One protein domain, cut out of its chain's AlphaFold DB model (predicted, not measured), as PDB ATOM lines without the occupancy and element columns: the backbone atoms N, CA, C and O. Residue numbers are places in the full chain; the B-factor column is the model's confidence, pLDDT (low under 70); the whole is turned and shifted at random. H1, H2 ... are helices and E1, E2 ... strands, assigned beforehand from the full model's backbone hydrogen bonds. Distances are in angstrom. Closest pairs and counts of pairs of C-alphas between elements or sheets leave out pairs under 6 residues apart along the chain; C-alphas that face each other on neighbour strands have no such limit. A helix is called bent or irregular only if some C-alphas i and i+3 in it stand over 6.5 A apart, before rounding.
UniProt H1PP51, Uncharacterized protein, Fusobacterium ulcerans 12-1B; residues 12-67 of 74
ATOM      1  N   GLY A  12      -1.958 -32.742   7.624       90.75
ATOM      2  CA  GLY A  12      -3.124 -33.441   7.091       90.75
ATOM      3  C   GLY A  12      -3.784 -32.649   5.969       90.75
ATOM      4  O   GLY A  12      -4.102 -33.210   4.920       90.75
ATOM      5  N   GLU A  13      -3.930 -31.339   6.151       93.56
ATOM      6  CA  GLU A  13      -4.477 -30.471   5.108       93.56
ATOM      7  C   GLU A  13      -3.525 -30.350   3.915       93.56
ATOM      8  O   GLU A  13      -3.961 -30.437   2.766       93.56
ATOM      9  N   LEU A  14      -2.211 -30.271   4.162       92.31
ATOM     10  CA  LEU A  14      -1.225 -30.323   3.083       92.31
ATOM     11  C   LEU A  14      -1.356 -31.608   2.253       92.31
ATOM     12  O   LEU A  14      -1.341 -31.540   1.023       92.31
ATOM     13  N   ALA A  15      -1.483 -32.767   2.907       91.00
ATOM     14  CA  ALA A  15      -1.609 -34.051   2.226       91.00
ATOM     15  C   ALA A  15      -2.843 -34.084   1.312       91.00
ATOM     16  O   ALA A  15      -2.706 -34.399   0.133       91.00
ATOM     17  N   LYS A  16      -4.012 -33.651   1.806       94.00
ATOM     18  CA  LYS A  16      -5.239 -33.563   0.993       94.00
ATOM     19  C   LYS A  16      -5.073 -32.643  -0.209       94.00
ATOM     20  O   LYS A  16      -5.509 -32.966  -1.309       94.00
ATOM     21  N   VAL A  17      -4.453 -31.480  -0.011       93.88
ATOM     22  CA  VAL A  17      -4.234 -30.507  -1.087       93.88
ATOM     23  C   VAL A  17      -3.343 -31.113  -2.178       93.88
ATOM     24  O   VAL A  17      -3.662 -31.004  -3.361       93.88
ATOM     25  N   ILE A  18      -2.283 -31.833  -1.796       91.19
ATOM     26  CA  ILE A  18      -1.421 -32.567  -2.736       91.19
ATOM     27  C   ILE A  18      -2.187 -33.700  -3.441       91.19
ATOM     28  O   ILE A  18      -2.058 -33.850  -4.656       91.19
ATOM     29  N   GLU A  19      -2.989 -34.484  -2.715       90.75
ATOM     30  CA  GLU A  19      -3.825 -35.556  -3.283       90.75
ATOM     31  C   GLU A  19      -4.849 -35.019  -4.292       90.75
ATOM     32  O   GLU A  19      -5.100 -35.657  -5.315       90.75
ATOM     33  N   ASN A  20      -5.358 -33.806  -4.065       94.19
ATOM     34  CA  ASN A  20      -6.244 -33.093  -4.986       94.19
ATOM     35  C   ASN A  20      -5.518 -32.506  -6.215       94.19
ATOM     36  O   ASN A  20      -6.148 -31.859  -7.051       94.19
ATOM     37  N   GLY A  21      -4.208 -32.735  -6.352       90.81
ATOM     38  CA  GLY A  21      -3.422 -32.380  -7.536       90.81
ATOM     39  C   GLY A  21      -2.731 -31.019  -7.472       90.81
ATOM     40  O   GLY A  21      -2.163 -30.580  -8.472       90.81
ATOM     41  N   GLU A  22      -2.739 -30.337  -6.325       92.75
ATOM     42  CA  GLU A  22      -2.040 -29.060  -6.199       92.75
ATOM     43  C   GLU A  22      -0.517 -29.224  -6.210       92.75
ATOM     44  O   GLU A  22       0.070 -30.095  -5.564       92.75
ATOM     45  N   HIS A  23       0.145 -28.318  -6.929       89.94
ATOM     46  CA  HIS A  23       1.598 -28.307  -7.070       89.94
ATOM     47  C   HIS A  23       2.250 -27.254  -6.172       89.94
ATOM     48  O   HIS A  23       1.807 -26.103  -6.108       89.94
ATOM     49  N   PHE A  24       3.358 -27.631  -5.537       91.06
ATOM     50  CA  PHE A  24       4.166 -26.763  -4.683       91.06
ATOM     51  C   PHE A  24       5.600 -26.650  -5.212       91.06
ATOM     52  O   PHE A  24       6.133 -27.578  -5.825       91.06
ATOM     53  N   LYS A  25       6.230 -25.500  -4.972       90.12
ATOM     54  CA  LYS A  25       7.627 -25.221  -5.338       90.12
ATOM     55  C   LYS A  25       8.583 -25.862  -4.333       90.12
ATOM     56  O   LYS A  25       8.221 -26.033  -3.174       90.12
ATOM     57  N   ASN A  26       9.813 -26.158  -4.761       88.19
ATOM     58  CA  ASN A  26      10.882 -26.687  -3.899       88.19
ATOM     59  C   ASN A  26      10.465 -27.921  -3.083       88.19
ATOM     60  O   ASN A  26      10.905 -28.112  -1.952       88.19
ATOM     61  N   VAL A  27       9.592 -28.748  -3.659       86.00
ATOM     62  CA  VAL A  27       9.229 -30.037  -3.083       86.00
ATOM     63  C   VAL A  27      10.405 -30.983  -3.235       86.00
ATOM     64  O   VAL A  27      10.765 -31.387  -4.343       86.00
ATOM     65  N   GLU A  28      10.959 -31.385  -2.104       87.06
ATOM     66  CA  GLU A  28      11.787 -32.575  -2.039       87.06
ATOM     67  C   GLU A  28      10.862 -33.791  -1.947       87.06
ATOM     68  O   GLU A  28      10.095 -33.943  -0.993       87.06
ATOM     69  N   ARG A  29      10.903 -34.646  -2.975       89.19
ATOM     70  CA  ARG A  29      10.103 -35.872  -3.042       89.19
ATOM     71  C   ARG A  29      11.015 -37.093  -3.048       89.19
ATOM     72  O   ARG A  29      11.963 -37.161  -3.830       89.19
ATOM     73  N   LYS A  30      10.650 -38.105  -2.268       91.44
ATOM     74  CA  LYS A  30      11.205 -39.456  -2.368       91.44
ATOM     75  C   LYS A  30      10.139 -40.371  -2.957       91.44
ATOM     76  O   LYS A  30       9.003 -40.368  -2.491       91.44
ATOM     77  N   VAL A  31      10.488 -41.123  -3.998       91.12
ATOM     78  CA  VAL A  31       9.592 -42.123  -4.592       91.12
ATOM     79  C   VAL A  31      10.227 -43.485  -4.439       91.12
ATOM     80  O   VAL A  31      11.360 -43.687  -4.868       91.12
ATOM     81  N   GLU A  32       9.478 -44.405  -3.854       93.81
ATOM     82  CA  GLU A  32       9.875 -45.794  -3.696       93.81
ATOM     83  C   GLU A  32       8.897 -46.681  -4.458       93.81
ATOM     84  O   GLU A  32       7.678 -46.502  -4.384       93.81
ATOM     85  N   PHE A  33       9.454 -47.624  -5.210       90.81
ATOM     86  CA  PHE A  33       8.704 -48.669  -5.888       90.81
ATOM     87  C   PHE A  33       9.079 -50.000  -5.261       90.81
ATOM     88  O   PHE A  33      10.251 -50.375  -5.243       90.81
ATOM     89  N   ILE A  34       8.074 -50.708  -4.766       91.88
ATOM     90  CA  ILE A  34       8.223 -52.063  -4.255       91.88
ATOM     91  C   ILE A  34       7.515 -52.981  -5.241       91.88
ATOM     92  O   ILE A  34       6.318 -52.837  -5.497       91.88
ATOM     93  N   TYR A  35       8.280 -53.905  -5.812       90.00
ATOM     94  CA  TYR A  35       7.767 -54.963  -6.669       90.00
ATOM     95  C   TYR A  35       7.672 -56.258  -5.866       90.00
ATOM     96  O   TYR A  35       8.633 -56.663  -5.211       90.00
ATOM     97  N   SER A  36       6.509 -56.898  -5.907       89.62
ATOM     98  CA  SER A  36       6.257 -58.162  -5.216       89.62
ATOM     99  C   SER A  36       5.267 -59.027  -6.000       89.62
ATOM    100  O   SER A  36       4.674 -58.567  -6.971       89.62
ATOM    101  N   GLY A  37       5.093 -60.284  -5.582       81.12
ATOM    102  CA  GLY A  37       4.229 -61.250  -6.267       81.12
ATOM    103  C   GLY A  37       4.924 -61.912  -7.462       81.12
ATOM    104  O   GLY A  37       5.507 -61.245  -8.309       81.12
ATOM    105  N   LYS A  38       4.913 -63.251  -7.501       76.44
ATOM    106  CA  LYS A  38       5.530 -64.035  -8.588       76.44
ATOM    107  C   LYS A  38       4.592 -64.213  -9.782       76.44
ATOM    108  O   LYS A  38       4.997 -63.960 -10.907       76.44
ATOM    109  N   GLU A  39       3.361 -64.658  -9.536       80.19
ATOM    110  CA  GLU A  39       2.386 -64.970 -10.598       80.19
ATOM    111  C   GLU A  39       1.465 -63.789 -10.922       80.19
ATOM    112  O   GLU A  39       1.117 -63.572 -12.079       80.19
ATOM    113  N   LEU A  40       1.122 -62.984  -9.914       83.31
ATOM    114  CA  LEU A  40       0.403 -61.723 -10.071       83.31
ATOM    115  C   LEU A  40       1.332 -60.590  -9.627       83.31
ATOM    116  O   LEU A  40       1.538 -60.431  -8.421       83.31
ATOM    117  N   PRO A  41       1.939 -59.838 -10.562       85.69
ATOM    118  CA  PRO A  41       2.842 -58.756 -10.209       85.69
ATOM    119  C   PRO A  41       2.076 -57.655  -9.476       85.69
ATOM    120  O   PRO A  41       1.108 -57.097  -9.989       85.69
ATOM    121  N   VAL A  42       2.545 -57.319  -8.281       91.00
ATOM    122  CA  VAL A  42       2.044 -56.212  -7.472       91.00
ATOM    123  C   VAL A  42       3.110 -55.130  -7.438       91.00
ATOM    124  O   VAL A  42       4.253 -55.366  -7.038       91.00
ATOM    125  N   ILE A  43       2.716 -53.926  -7.846       91.06
ATOM    126  CA  ILE A  43       3.549 -52.730  -7.764       91.06
ATOM    127  C   ILE A  43       2.944 -51.818  -6.709       91.06
ATOM    128  O   ILE A  43       1.847 -51.290  -6.887       91.06
ATOM    129  N   GLN A  44       3.682 -51.599  -5.628       93.69
ATOM    130  CA  GLN A  44       3.374 -50.558  -4.661       93.69
ATOM    131  C   GLN A  44       4.264 -49.347  -4.941       93.69
ATOM    132  O   GLN A  44       5.485 -49.469  -5.050       93.69
ATOM    133  N   LYS A  45       3.645 -48.169  -5.049       93.00
ATOM    134  CA  LYS A  45       4.340 -46.887  -5.170       93.00
ATOM    135  C   LYS A  45       4.095 -46.073  -3.910       93.00
ATOM    136  O   LYS A  45       2.959 -45.697  -3.633       93.00
ATOM    137  N   THR A  46       5.163 -45.741  -3.203       92.44
ATOM    138  CA  THR A  46       5.122 -44.832  -2.057       92.44
ATOM    139  C   THR A  46       5.767 -43.512  -2.455       92.44
ATOM    140  O   THR A  46       6.872 -43.483  -2.997       92.44
ATOM    141  N   VAL A  47       5.065 -42.403  -2.213       90.12
ATOM    142  CA  VAL A  47       5.582 -41.047  -2.429       90.12
ATOM    143  C   VAL A  47       5.648 -40.357  -1.077       90.12
ATOM    144  O   VAL A  47       4.641 -40.243  -0.389       90.12
ATOM    145  N   SER A  48       6.840 -39.921  -0.691       89.94
ATOM    146  CA  SER A  48       7.069 -39.144   0.526       89.94
ATOM    147  C   SER A  48       7.485 -37.728   0.155       89.94
ATOM    148  O   SER A  48       8.278 -37.534  -0.770       89.94
ATOM    149  N   TYR A  49       6.972 -36.751   0.896       87.62
ATOM    150  CA  TYR A  49       7.296 -35.337   0.745       87.62
ATOM    151  C   TYR A  49       8.075 -34.880   1.972       87.62
ATOM    152  O   TYR A  49       7.676 -35.164   3.101       87.62
ATOM    153  N   ILE A  50       9.186 -34.182   1.752       87.56
ATOM    154  CA  ILE A  50       9.987 -33.599   2.826       87.56
ATOM    155  C   ILE A  50       9.647 -32.114   2.901       87.56
ATOM    156  O   ILE A  50       9.837 -31.365   1.941       87.56
ATOM    157  N   ILE A  51       9.124 -31.696   4.052       87.25
ATOM    158  CA  ILE A  51       8.730 -30.310   4.299       87.25
ATOM    159  C   ILE A  51       9.897 -29.591   4.967       87.25
ATOM    160  O   ILE A  51      10.192 -29.806   6.142       87.25
ATOM    161  N   THR A  52      10.586 -28.762   4.190       87.44
ATOM    162  CA  THR A  52      11.730 -27.958   4.638       87.44
ATOM    163  C   THR A  52      11.321 -26.504   4.857       87.44
ATOM    164  O   THR A  52      10.312 -26.047   4.321       87.44
ATOM    165  N   ASP A  53      12.129 -25.730   5.580       86.69
ATOM    166  CA  ASP A  53      11.850 -24.301   5.777       86.69
ATOM    167  C   ASP A  53      11.825 -23.550   4.425       86.69
ATOM    168  O   ASP A  53      10.931 -22.745   4.175       86.69
ATOM    169  N   LYS A  54      12.701 -23.928   3.479       89.25
ATOM    170  CA  LYS A  54      12.699 -23.409   2.095       89.25
ATOM    171  C   LYS A  54      11.412 -23.724   1.332       89.25
ATOM    172  O   LYS A  54      10.983 -22.923   0.501       89.25
ATOM    173  N   PHE A  55      10.818 -24.897   1.562       91.56
ATOM    174  CA  PHE A  55       9.511 -25.231   0.999       91.56
ATOM    175  C   PHE A  55       8.445 -24.293   1.567       91.56
ATOM    176  O   PHE A  55       7.650 -23.749   0.802       91.56
ATOM    177  N   ILE A  56       8.441 -24.079   2.884       89.00
ATOM    178  CA  ILE A  56       7.445 -23.230   3.539       89.00
ATOM    179  C   ILE A  56       7.549 -21.801   3.000       89.00
ATOM    180  O   ILE A  56       6.567 -21.275   2.482       89.00
ATOM    181  N   GLU A  57       8.748 -21.220   3.014       89.69
ATOM    182  CA  GLU A  57       9.020 -19.868   2.512       89.69
ATOM    183  C   GLU A  57       8.590 -19.685   1.049       89.69
ATOM    184  O   GLU A  57       7.893 -18.725   0.719       89.69
ATOM    185  N   ALA A  58       8.932 -20.634   0.172       92.12
ATOM    186  CA  ALA A  58       8.609 -20.556  -1.254       92.12
ATOM    187  C   ALA A  58       7.111 -20.713  -1.568       92.12
ATOM    188  O   ALA A  58       6.686 -20.403  -2.687       92.12
ATOM    189  N   ASN A  59       6.321 -21.218  -0.616       92.62
ATOM    190  CA  ASN A  59       4.903 -21.518  -0.800       92.62
ATOM    191  C   ASN A  59       3.990 -20.809   0.213       92.62
ATOM    192  O   ASN A  59       2.802 -21.119   0.249       92.62
ATOM    193  N   MET A  60       4.498 -19.849   0.994       90.31
ATOM    194  CA  MET A  60       3.770 -19.183   2.086       90.31
ATOM    195  C   MET A  60       2.358 -18.726   1.707       90.31
ATOM    196  O   MET A  60       1.404 -19.048   2.408       90.31
ATOM    197  N   GLU A  61       2.202 -18.020   0.585       91.38
ATOM    198  CA  GLU A  61       0.891 -17.538   0.125       91.38
ATOM    199  C   GLU A  61      -0.096 -18.683  -0.114       91.38
ATOM    200  O   GLU A  61      -1.257 -18.616   0.290       91.38
ATOM    201  N   LYS A  62       0.373 -19.764  -0.745       93.06
ATOM    202  CA  LYS A  62      -0.449 -20.940  -1.036       93.06
ATOM    203  C   LYS A  62      -0.793 -21.694   0.252       93.06
ATOM    204  O   LYS A  62      -1.937 -22.098   0.432       93.06
ATOM    205  N   LEU A  63       0.172 -21.839   1.158       92.38
ATOM    206  CA  LEU A  63      -0.022 -22.496   2.450       92.38
ATOM    207  C   LEU A  63      -1.024 -21.732   3.333       92.38
ATOM    208  O   LEU A  63      -1.863 -22.360   3.973       92.38
ATOM    209  N   LEU A  64      -0.992 -20.395   3.318       90.94
ATOM    210  CA  LEU A  64      -1.992 -19.553   3.986       90.94
ATOM    211  C   LEU A  64      -3.369 -19.676   3.325       90.94
ATOM    212  O   LEU A  64      -4.368 -19.856   4.016       90.94
ATOM    213  N   LYS A  65      -3.430 -19.627   1.986       92.69
ATOM    214  CA  LYS A  65      -4.684 -19.748   1.222       92.69
ATOM    215  C   LYS A  65      -5.430 -21.049   1.530       92.69
ATOM    216  O   LYS A  65      -6.652 -21.041   1.621       92.69
ATOM    217  N   PHE A  66      -4.697 -22.148   1.686       92.19
ATOM    218  CA  PHE A  66      -5.262 -23.453   2.033       92.19
ATOM    219  C   PHE A  66      -5.355 -23.702   3.541       92.19
ATOM    220  O   PHE A  66      -5.686 -24.810   3.946       92.19
ATOM    221  N   ASN A  67      -5.078 -22.694   4.375       90.19
ATOM    222  CA  ASN A  67      -5.128 -22.802   5.833       90.19
ATOM    223  C   ASN A  67      -4.231 -23.927   6.400       90.19
ATOM    224  O   ASN A  67      -4.485 -24.447   7.484       90.19
TER     225      ASN A  67
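This is residues 12 to 67 of the 74 residues of an uncharacterized protein of Fusobacterium ulcerans 12-1B (UniProt H1PP51). A long two-stranded hairpin, E1 and E2, makes an arm, and two helices, H1 and H2, form a loose head near the end of the arm where E1 begins and E2 ends. The two helices stand about perpendicular to each other, and the turn of the hairpin, residues 37 to 41, lies at the far end of the arm. The printed part has 56 residues with two named helices and two named strands, in the order H1, E1, E2, H2; the sheet has the order E1 - E2, antiparallel, and the class is mixed, helices and strands. The whole is only just loose, close to extended, with a radius of gyration of the C-alphas of 15.1 A, and the C-alphas span 49 by 20 by 15 A.

The strands E1, residues 28 to 36, and E2, residues 42 to 50, are a hairpin of antiparallel neighbours, with an angle of 163 degrees between their N-to-C directions. C-alphas that face each other include 28 and 50, 5.3 A apart, and 36 and 42, 5.2 A apart. Among the backbone pairs within hydrogen-bond range are N 30 and O 48 at 2.9 A, and N 42 and O 36 at 2.8 A. The helix H2, residues 53 to 65, and E1 are apart, but only just, with their closest C-alphas 8.3 A from each other. The helix H1, residues 12 to 19, is apart from E2. H1 and H2 are close but not clearly touching: their closest C-alphas, those of Leu 14 and Leu 63, are 7.9 A apart. Their lines stand at 88 degrees, about perpendicular. Every O i to N i+4 pair is within hydrogen-bond range in H1, and 7 of 9 are in H2. H2 is irregular: C-alphas 58 and 61 are 8.4 A apart, and its line is a rough one.

E1 runs 26.4 A from C-alpha 28 at (11.787, -32.575, -2.039) to C-alpha 36. E2, 26.1 A long, runs from Val 42 to Ile 50. H2 is 17.7 A from Asp 53 to Lys 65, with C-alpha 65 at (-4.684, -19.748, 1.222). H1 is 10.6 A from Gly 12, whose C-alpha is at (-3.124, -33.441, 7.091), to Glu 19.

The two C-alphas farthest apart are those of Glu 39, in the link between E1 and E2, and Glu 61, in H2, at 48.7 A. The first and last printed C-alphas, those of Gly 12 and Asn 67, are 10.9 A apart. The printed part has no cut. The links E1 to E2 and E2 to H2 are tight, the link H1 to E1 is short, and no link is long. The mean pLDDT of the printed part is 90.0, and no printed residue is under 70.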